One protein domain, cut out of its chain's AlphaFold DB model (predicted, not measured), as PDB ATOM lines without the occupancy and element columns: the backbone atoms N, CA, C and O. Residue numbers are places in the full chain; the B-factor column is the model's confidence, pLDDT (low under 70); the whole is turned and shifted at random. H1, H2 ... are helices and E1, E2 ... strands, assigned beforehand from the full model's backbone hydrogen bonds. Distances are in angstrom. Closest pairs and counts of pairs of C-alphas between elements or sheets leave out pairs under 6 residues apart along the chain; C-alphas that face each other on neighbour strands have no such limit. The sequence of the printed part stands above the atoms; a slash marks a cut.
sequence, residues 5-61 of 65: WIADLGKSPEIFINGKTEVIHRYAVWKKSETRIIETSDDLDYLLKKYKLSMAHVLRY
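AT A GLANCE: This is residues 5 to 61 of the 65 residues of an uncharacterized protein of Oxalobacter formigenes HOxBLS (UniProt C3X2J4). A twisted sheet of four strands has one helix, H1, over one of its faces and no named element over the other, and a two-stranded hairpin, E2 and E3, reaches away from it as an arm. Residues 16 to 21, at the far end of that arm, stick out free of the body, and the arm makes the longest axis. The 57 printed residues hold six named strands and one named helix, in the order E1, E2, E3, E4, E5, H1, E6; the four-stranded sheet has the order E5, E4, E1, E6 and is mixed, and the pair E2 and E3 is antiparallel. The class is mixed, helices and strands. The whole is only just compact, close to loose, with a radius of gyration of the C-alphas of 12.1 A, and its elongated outline spans 37 by 23 by 20 A.

IN THESE COORDINATES: The printed part begins with strand E1, residues 5 to 8, whose first C-alpha, that of Trp 5, is at (80.838, 133.185, 95.003); it is 9.8 A long from first to last C-alpha. Strand E2, residues 14 to 17, measures 9.7 A, and strand E3, residues 20 to 23, measures 9.9 A. Strand E4, residues 27 to 31, is 13.4 A long and begins with C-alpha 27 at (89.235, 128.503, 97.870). Strand E5, residues 37 to 41, measures 11.2 A. Helix H1, residues 44 to 51, measures 10.7 A. Strand E6, residues 58 to 60, is 6.1 A long and ends with C-alpha 60 at (88.845, 137.936, 100.122).

HOW THE PARTS SIT: In the larger sheet E1 and E4 are the inner strands. They are antiparallel neighbours, with 155 degrees between their directions; N 7 and O 28 are 2.8 A apart, within hydrogen-bond range, and so are N 5 and O 30, at 2.9 A. E4 and E5 form a hairpin at 156 degrees, with N 29 and O 39 within hydrogen-bond range at 2.8 A. E5 and E6 are the edge strands of this sheet, and E6 is parallel to its neighbour E1, with 33 degrees between their directions; N 59 and O 6 are within hydrogen-bond range at 2.8 A. From edge to edge of this sheet the strands' lines turn by 78 degrees. H1 is on the sheet at a height over the sheet of 9.0 A and lies over E4, along the strands, at 13 degrees to E4 on the local plane. The closest C-alphas of H1 and E4 are those of Leu 44 and Tyr 27, 6.8 A apart. E5, H1 and E6 make a split strand-helix-strand unit, two strands of one sheet with a helix between them in the chain and E4 and E1 between them in the sheet; its crossover is right-handed. In H1 every O i to N i+4 pair is within hydrogen-bond range. E2 and E3 form a hairpin at 144 degrees, with N 22 and O 15 within hydrogen-bond range at 2.8 A. E2 is apart from E1, and E3 is apart from E4; both strands of this hairpin are apart from H1.

THE WHOLE: The two C-alphas farthest apart are those of Gly 19 and Ala 56, at 37.9 A, while those of Trp 5 and Tyr 61, the first and last printed, are 13.0 A apart. The printed part has no cut. No link is long: the six residues between H1 and E6 form a short link, and the other links are tight. The mean pLDDT of the printed part is 87.2; residues 12 to 13 and residue 61 are under 70.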
ATOM      1  N   TRP A   5      79.704 132.408  94.519       91.81
ATOM      2  CA  TRP A   5      80.838 133.185  95.003       91.81
ATOM      3  C   TRP A   5      81.987 132.242  95.339       91.81
ATOM      4  O   TRP A   5      81.762 131.073  95.660       91.81
ATOM      5  N   ILE A   6      83.208 132.765  95.296       93.81
ATOM      6  CA  ILE A   6      84.406 132.053  95.742       93.81
ATOM      7  C   ILE A   6      84.932 132.781  96.976       93.81
ATOM      8  O   ILE A   6      85.254 133.961  96.895       93.81
ATOM      9  N   ALA A   7      85.020 132.107  98.114       91.12
ATOM     10  CA  ALA A   7      85.703 132.624  99.292       91.12
ATOM     11  C   ALA A   7      87.192 132.264  99.215       91.12
ATOM     12  O   ALA A   7      87.524 131.098  99.022       91.12
ATOM     13  N   ASP A   8      88.076 133.252  99.361       91.06
ATOM     14  CA  ASP A   8      89.512 133.045  99.583       91.06
ATOM     15  C   ASP A   8      89.753 132.976 101.094       91.06
ATOM     16  O   ASP A   8      89.663 133.989 101.797       91.06
ATOM     17  N   LEU A   9      90.015 131.763 101.581       85.75
ATOM     18  CA  LEU A   9      90.226 131.439 102.990       85.75
ATOM     19  C   LEU A   9      91.668 131.722 103.452       85.75
ATOM     20  O   LEU A   9      91.982 131.540 104.626       85.75
ATOM     21  N   GLY A  10      92.548 132.192 102.561       81.38
ATOM     22  CA  GLY A  10      93.951 132.457 102.873       81.38
ATOM     23  C   GLY A  10      94.838 131.218 102.735       81.38
ATOM     24  O   GLY A  10      94.609 130.366 101.883       81.38
ATOM     25  N   LYS A  11      95.924 131.133 103.512       79.12
ATOM     26  CA  LYS A  11      96.813 129.959 103.455       79.12
ATOM     27  C   LYS A  11      96.037 128.720 103.890       79.12
ATOM     28  O   LYS A  11      95.506 128.750 104.991       79.12
ATOM     29  N   SER A  12      96.038 127.676 103.059       69.38
ATOM     30  CA  SER A  12      95.401 126.376 103.295       69.38
ATOM     31  C   SER A  12      95.819 125.817 104.661       69.38
ATOM     32  O   SER A  12      96.970 125.392 104.809       69.38
ATOM     33  N   PRO A  13      94.953 125.883 105.687       68.62
ATOM     34  CA  PRO A  13      95.289 125.353 106.992       68.62
ATOM     35  C   PRO A  13      95.074 123.838 106.996       68.62
ATOM     36  O   PRO A  13      94.081 123.323 106.478       68.62
ATOM     37  N   GLU A  14      95.997 123.123 107.625       75.81
ATOM     38  CA  GLU A  14      95.756 121.750 108.045       75.81
ATOM     39  C   GLU A  14      94.953 121.789 109.343       75.81
ATOM     40  O   GLU A  14      95.347 122.440 110.314       75.81
ATOM     41  N   ILE A  15      93.807 121.116 109.354       75.12
ATOM     42  CA  ILE A  15      92.984 120.957 110.552       75.12
ATOM     43  C   ILE A  15      93.000 119.496 110.982       75.12
ATOM     44  O   ILE A  15      92.985 118.583 110.161       75.12
ATOM     45  N   PHE A  16      93.024 119.266 112.289       75.81
ATOM     46  CA  PHE A  16      92.966 117.925 112.852       75.81
ATOM     47  C   PHE A  16      91.562 117.665 113.394       75.81
ATOM     48  O   PHE A  16      91.147 118.291 114.370       75.81
ATOM     49  N   ILE A  17      90.826 116.751 112.763       76.81
ATOM     50  CA  ILE A  17      89.478 116.350 113.180       76.81
ATOM     51  C   ILE A  17      89.445 114.827 113.320       76.81
ATOM     52  O   ILE A  17      89.858 114.097 112.424       76.81
ATOM     53  N   ASN A  18      88.936 114.334 114.454       80.19
ATOM     54  CA  ASN A  18      88.715 112.906 114.717       80.19
ATOM     55  C   ASN A  18      89.929 111.997 114.440       80.19
ATOM     56  O   ASN A  18      89.784 110.909 113.888       80.19
ATOM     57  N   GLY A  19      91.137 112.426 114.818       87.50
ATOM     58  CA  GLY A  19      92.340 111.609 114.631       87.50
ATOM     59  C   GLY A  19      92.969 111.708 113.238       87.50
ATOM     60  O   GLY A  19      93.971 111.041 112.985       87.50
ATOM     61  N   LYS A  20      92.401 112.518 112.335       85.62
ATOM     62  CA  LYS A  20      92.859 112.666 110.954       85.62
ATOM     63  C   LYS A  20      93.181 114.124 110.640       85.62
ATOM     64  O   LYS A  20      92.443 115.033 111.017       85.62
ATOM     65  N   THR A  21      94.272 114.333 109.912       84.88
ATOM     66  CA  THR A  21      94.587 115.629 109.308       84.88
ATOM     67  C   THR A  21      93.795 115.782 108.017       84.88
ATOM     68  O   THR A  21      93.906 114.950 107.111       84.88
ATOM     69  N   GLU A  22      92.998 116.839 107.935       83.19
ATOM     70  CA  GLU A  22      92.325 117.264 106.716       83.19
ATOM     71  C   GLU A  22      92.920 118.586 106.237       83.19
ATOM     72  O   GLU A  22      93.186 119.497 107.024       83.19
ATOM     73  N   VAL A  23      93.142 118.685 104.929       81.56
ATOM     74  CA  VAL A  23      93.611 119.915 104.296       81.56
ATOM     75  C   VAL A  23      92.386 120.723 103.902       81.56
ATOM     76  O   VAL A  23      91.566 120.262 103.107       81.56
ATOM     77  N   ILE A  24      92.262 121.937 104.435       81.25
ATOM     78  CA  ILE A  24      91.289 122.895 103.913       81.25
ATOM     79  C   ILE A  24      91.938 123.591 102.726       81.25
ATOM     80  O   ILE A  24      92.899 124.341 102.886       81.25
ATOM     81  N   HIS A  25      91.396 123.360 101.536       88.69
ATOM     82  CA  HIS A  25      91.825 124.091 100.354       88.69
ATOM     83  C   HIS A  25      91.530 125.588 100.492       88.69
ATOM     84  O   HIS A  25      90.524 125.998 101.078       88.69
ATOM     85  N   ARG A  26      92.396 126.410  99.903       90.44
ATOM     86  CA  ARG A  26      92.348 127.870 100.003       90.44
ATOM     87  C   ARG A  26      91.033 128.473  99.522       90.44
ATOM     88  O   ARG A  26      90.569 129.449 100.108       90.44
ATOM     89  N   TYR A  27      90.454 127.952  98.445       92.62
ATOM     90  CA  TYR A  27      89.235 128.503  97.870       92.62
ATOM     91  C   TYR A  27      88.045 127.595  98.133       92.62
ATOM     92  O   TYR A  27      88.107 126.390  97.895       92.62
ATOM     93  N   ALA A  28      86.934 128.192  98.559       92.38
ATOM     94  CA  ALA A  28      85.659 127.507  98.727       92.38
ATOM     95  C   ALA A  28      84.588 128.167  97.861       92.38
ATOM     96  O   ALA A  28      84.378 129.379  97.915       92.38
ATOM     97  N   VAL A  29      83.887 127.366  97.068       93.75
ATOM     98  CA  VAL A  29      82.764 127.824  96.258       93.75
ATOM     99  C   VAL A  29      81.484 127.683  97.061       93.75
ATOM    100  O   VAL A  29      81.170 126.609  97.584       93.75
ATOM    101  N   TRP A  30      80.711 128.762  97.114       90.38
ATOM    102  CA  TRP A  30      79.423 128.787  97.785       90.38
ATOM    103  C   TRP A  30      78.352 129.366  96.869       90.38
ATOM    104  O   TRP A  30      78.530 130.402  96.225       90.38
ATOM    105  N   LYS A  31      77.205 128.692  96.825       88.38
ATOM    106  CA  LYS A  31      75.998 129.173  96.173       88.38
ATOM    107  C   LYS A  31      75.009 129.708  97.208       88.38
ATOM    108  O   LYS A  31      74.629 128.983  98.114       88.38
ATOM    109  N   LYS A  32      74.520 130.937  97.027       78.31
ATOM    110  CA  LYS A  32      73.620 131.655  97.953       78.31
ATOM    111  C   LYS A  32      72.363 130.868  98.347       78.31
ATOM    112  O   LYS A  32      71.857 131.041  99.446       78.31
ATOM    113  N   SER A  33      71.831 130.047  97.441       78.69
ATOM    114  CA  SER A  33      70.636 129.231  97.692       78.69
ATOM    115  C   SER A  33      70.916 127.952  98.481       78.69
ATOM    116  O   SER A  33      69.983 127.257  98.859       78.69
ATOM    117  N   GLU A  34      72.184 127.589  98.652       75.06
ATOM    118  CA  GLU A  34      72.602 126.366  99.325       75.06
ATOM    119  C   GLU A  34      73.250 126.743 100.656       75.06
ATOM    120  O   GLU A  34      73.986 127.717 100.746       75.06
ATOM    121  N   THR A  35      72.990 125.985 101.715       75.75
ATOM    122  CA  THR A  35      73.578 126.229 103.046       75.75
ATOM    123  C   THR A  35      74.972 125.615 103.200       75.75
ATOM    124  O   THR A  35      75.498 125.561 104.307       75.75
ATOM    125  N   ARG A  36      75.573 125.129 102.105       79.94
ATOM    126  CA  ARG A  36      76.824 124.369 102.121       79.94
ATOM    127  C   ARG A  36      77.811 124.821 101.051       79.94
ATOM    128  O   ARG A  36      77.420 125.330  99.998       79.94
ATOM    129  N   ILE A  37      79.085 124.555 101.323       87.38
ATOM    130  CA  ILE A  37      80.165 124.606 100.338       87.38
ATOM    131  C   ILE A  37      79.887 123.541  99.274       87.38
ATOM    132  O   ILE A  37      79.561 122.400  99.607       87.38
ATOM    133  N   ILE A  38      79.989 123.925  98.005       91.62
ATOM    134  CA  ILE A  38      79.735 123.017  96.876       91.62
ATOM    135  C   ILE A  38      81.020 122.443  96.284       91.62
ATOM    136  O   ILE A  38      80.989 121.366  95.698       91.62
ATOM    137  N   GLU A  39      82.140 123.148  96.440       93.19
ATOM    138  CA  GLU A  39      83.454 122.713  95.977       93.19
ATOM    139  C   GLU A  39      84.553 123.473  96.721       93.19
ATOM    140  O   GLU A  39      84.351 124.616  97.133       93.19
ATOM    141  N   THR A  40      85.718 122.848  96.868       92.19
ATOM    142  CA  THR A  40      86.928 123.501  97.377       92.19
ATOM    143  C   THR A  40      88.112 123.166  96.471       92.19
ATOM    144  O   THR A  40      88.123 122.101  95.855       92.19
ATOM    145  N   SER A  41      89.065 124.085  96.318       92.88
ATOM    146  CA  SER A  41      90.270 123.889  95.498       92.88
ATOM    147  C   SER A  41      91.346 124.913  95.859       92.88
ATOM    148  O   SER A  41      91.036 125.979  96.386       92.88
ATOM    149  N   ASP A  42      92.606 124.613  95.559       92.69
ATOM    150  CA  ASP A  42      93.706 125.585  95.620       92.69
ATOM    151  C   ASP A  42      93.930 126.304  94.271       92.69
ATOM    152  O   ASP A  42      94.692 127.269  94.207       92.69
ATOM    153  N   ASP A  43      93.242 125.885  93.199       94.81
ATOM    154  CA  ASP A  43      93.329 126.479  91.859       94.81
ATOM    155  C   ASP A  43      92.168 127.458  91.607       94.81
ATOM    156  O   ASP A  43      91.047 127.076  91.260       94.81
ATOM    157  N   LEU A  44      92.443 128.755  91.777       94.38
ATOM    158  CA  LEU A  44      91.454 129.811  91.547       94.38
ATOM    159  C   LEU A  44      91.025 129.906  90.078       94.38
ATOM    160  O   LEU A  44      89.847 130.135  89.797       94.38
ATOM    161  N   ASP A  45      91.962 129.742  89.145       96.69
ATOM    162  CA  ASP A  45      91.698 129.914  87.716       96.69
ATOM    163  C   ASP A  45      90.772 128.815  87.201       96.69
ATOM    164  O   ASP A  45      89.866 129.080  86.401       96.69
ATOM    165  N   TYR A  46      90.960 127.590  87.696       97.12
ATOM    166  CA  TYR A  46      90.044 126.484  87.455       97.12
ATOM    167  C   TYR A  46      88.619 126.825  87.907       97.12
ATOM    168  O   TYR A  46      87.677 126.708  87.115       97.12
ATOM    169  N   LEU A  47      88.451 127.300  89.146       95.81
ATOM    170  CA  LEU A  47      87.131 127.628  89.694       95.81
ATOM    171  C   LEU A  47      86.459 128.775  88.927       95.81
ATOM    172  O   LEU A  47      85.281 128.680  88.571       95.81
ATOM    173  N   LEU A  48      87.198 129.840  88.605       95.69
ATOM    174  CA  LEU A  48      86.675 130.965  87.823       95.69
ATOM    175  C   LEU A  48      86.168 130.511  86.448       95.69
ATOM    176  O   LEU A  48      85.052 130.864  86.055       95.69
ATOM    177  N   LYS A  49      86.941 129.677  85.739       96.94
ATOM    178  CA  LYS A  49      86.549 129.126  84.431       96.94
ATOM    179  C   LYS A  49      85.326 128.219  84.540       96.94
ATOM    180  O   LYS A  49      84.373 128.392  83.779       96.94
ATOM    181  N   LYS A  50      85.324 127.286  85.499       95.88
ATOM    182  CA  LYS A  50      84.241 126.310  85.703       95.88
ATOM    183  C   LYS A  50      82.900 126.986  85.966       95.88
ATOM    184  O   LYS A  50      81.893 126.618  85.363       95.88
ATOM    185  N   TYR A  51      82.892 127.999  86.831       93.31
ATOM    186  CA  TYR A  51      81.674 128.700  87.234       93.31
ATOM    187  C   TYR A  51      81.364 129.942  86.389       93.31
ATOM    188  O   TYR A  51      80.368 130.618  86.652       93.31
ATOM    189  N   LYS A  52      82.172 130.228  85.356       94.44
ATOM    190  CA  LYS A  52      82.057 131.422  84.500       94.44
ATOM    191  C   LYS A  52      82.026 132.714  85.325       94.44
ATOM    192  O   LYS A  52      81.219 133.611  85.078       94.44
ATOM    193  N   LEU A  53      82.892 132.776  86.333       93.25
ATOM    194  CA  LEU A  53      83.020 133.899  87.251       93.25
ATOM    195  C   LEU A  53      84.235 134.755  86.894       93.25
ATOM    196  O   LEU A  53      85.156 134.336  86.199       93.25
ATOM    197  N   SER A  54      84.230 135.972  87.420       94.56
ATOM    198  CA  SER A  54      85.364 136.894  87.382       94.56
ATOM    199  C   SER A  54      85.870 137.180  88.793       94.56
ATOM    200  O   SER A  54      85.189 136.882  89.776       94.56
ATOM    201  N   MET A  55      87.022 137.845  88.898       93.69
ATOM    202  CA  MET A  55      87.605 138.264  90.179       93.69
ATOM    203  C   MET A  55      86.655 139.073  91.076       93.69
ATOM    204  O   MET A  55      86.804 139.033  92.292       93.69
ATOM    205  N   ALA A  56      85.651 139.753  90.512       91.19
ATOM    206  CA  ALA A  56      84.627 140.473  91.279       91.19
ATOM    207  C   ALA A  56      83.755 139.556  92.167       91.19
ATOM    208  O   ALA A  56      83.077 140.038  93.067       91.19
ATOM    209  N   HIS A  57      83.779 138.244  91.921       92.06
ATOM    210  CA  HIS A  57      83.032 137.234  92.675       92.06
ATOM    211  C   HIS A  57      83.878 136.554  93.757       92.06
ATOM    212  O   HIS A  57      83.391 135.652  94.442       92.06
ATOM    213  N   VAL A  58      85.148 136.953  93.888       92.44
ATOM    214  CA  VAL A  58      86.071 136.404  94.879       92.44
ATOM    215  C   VAL A  58      86.021 137.263  96.139       92.44
ATOM    216  O   VAL A  58      86.482 138.404  96.154       92.44
ATOM    217  N   LEU A  59      85.471 136.705  97.211       89.06
ATOM    218  CA  LEU A  59      85.424 137.313  98.532       89.06
ATOM    219  C   LEU A  59      86.739 137.019  99.249       89.06
ATOM    220  O   LEU A  59      86.987 135.895  99.682       89.06
ATOM    221  N   ARG A  60      87.594 138.033  99.365       84.56
ATOM    222  CA  ARG A  60      88.845 137.936 100.122       84.56
ATOM    223  C   ARG A  60      88.624 138.431 101.536       84.56
ATOM    224  O   ARG A  60      88.224 139.581 101.724       84.56
ATOM    225  N   TYR A  61      88.938 137.596 102.520       69.75
ATOM    226  CA  TYR A  61      89.025 138.063 103.892       69.75
ATOM    227  C   TYR A  61      90.272 138.946 104.029       69.75
ATOM    228  O   TYR A  61      91.399 138.457 104.063       69.75
TER     229      TYR A  61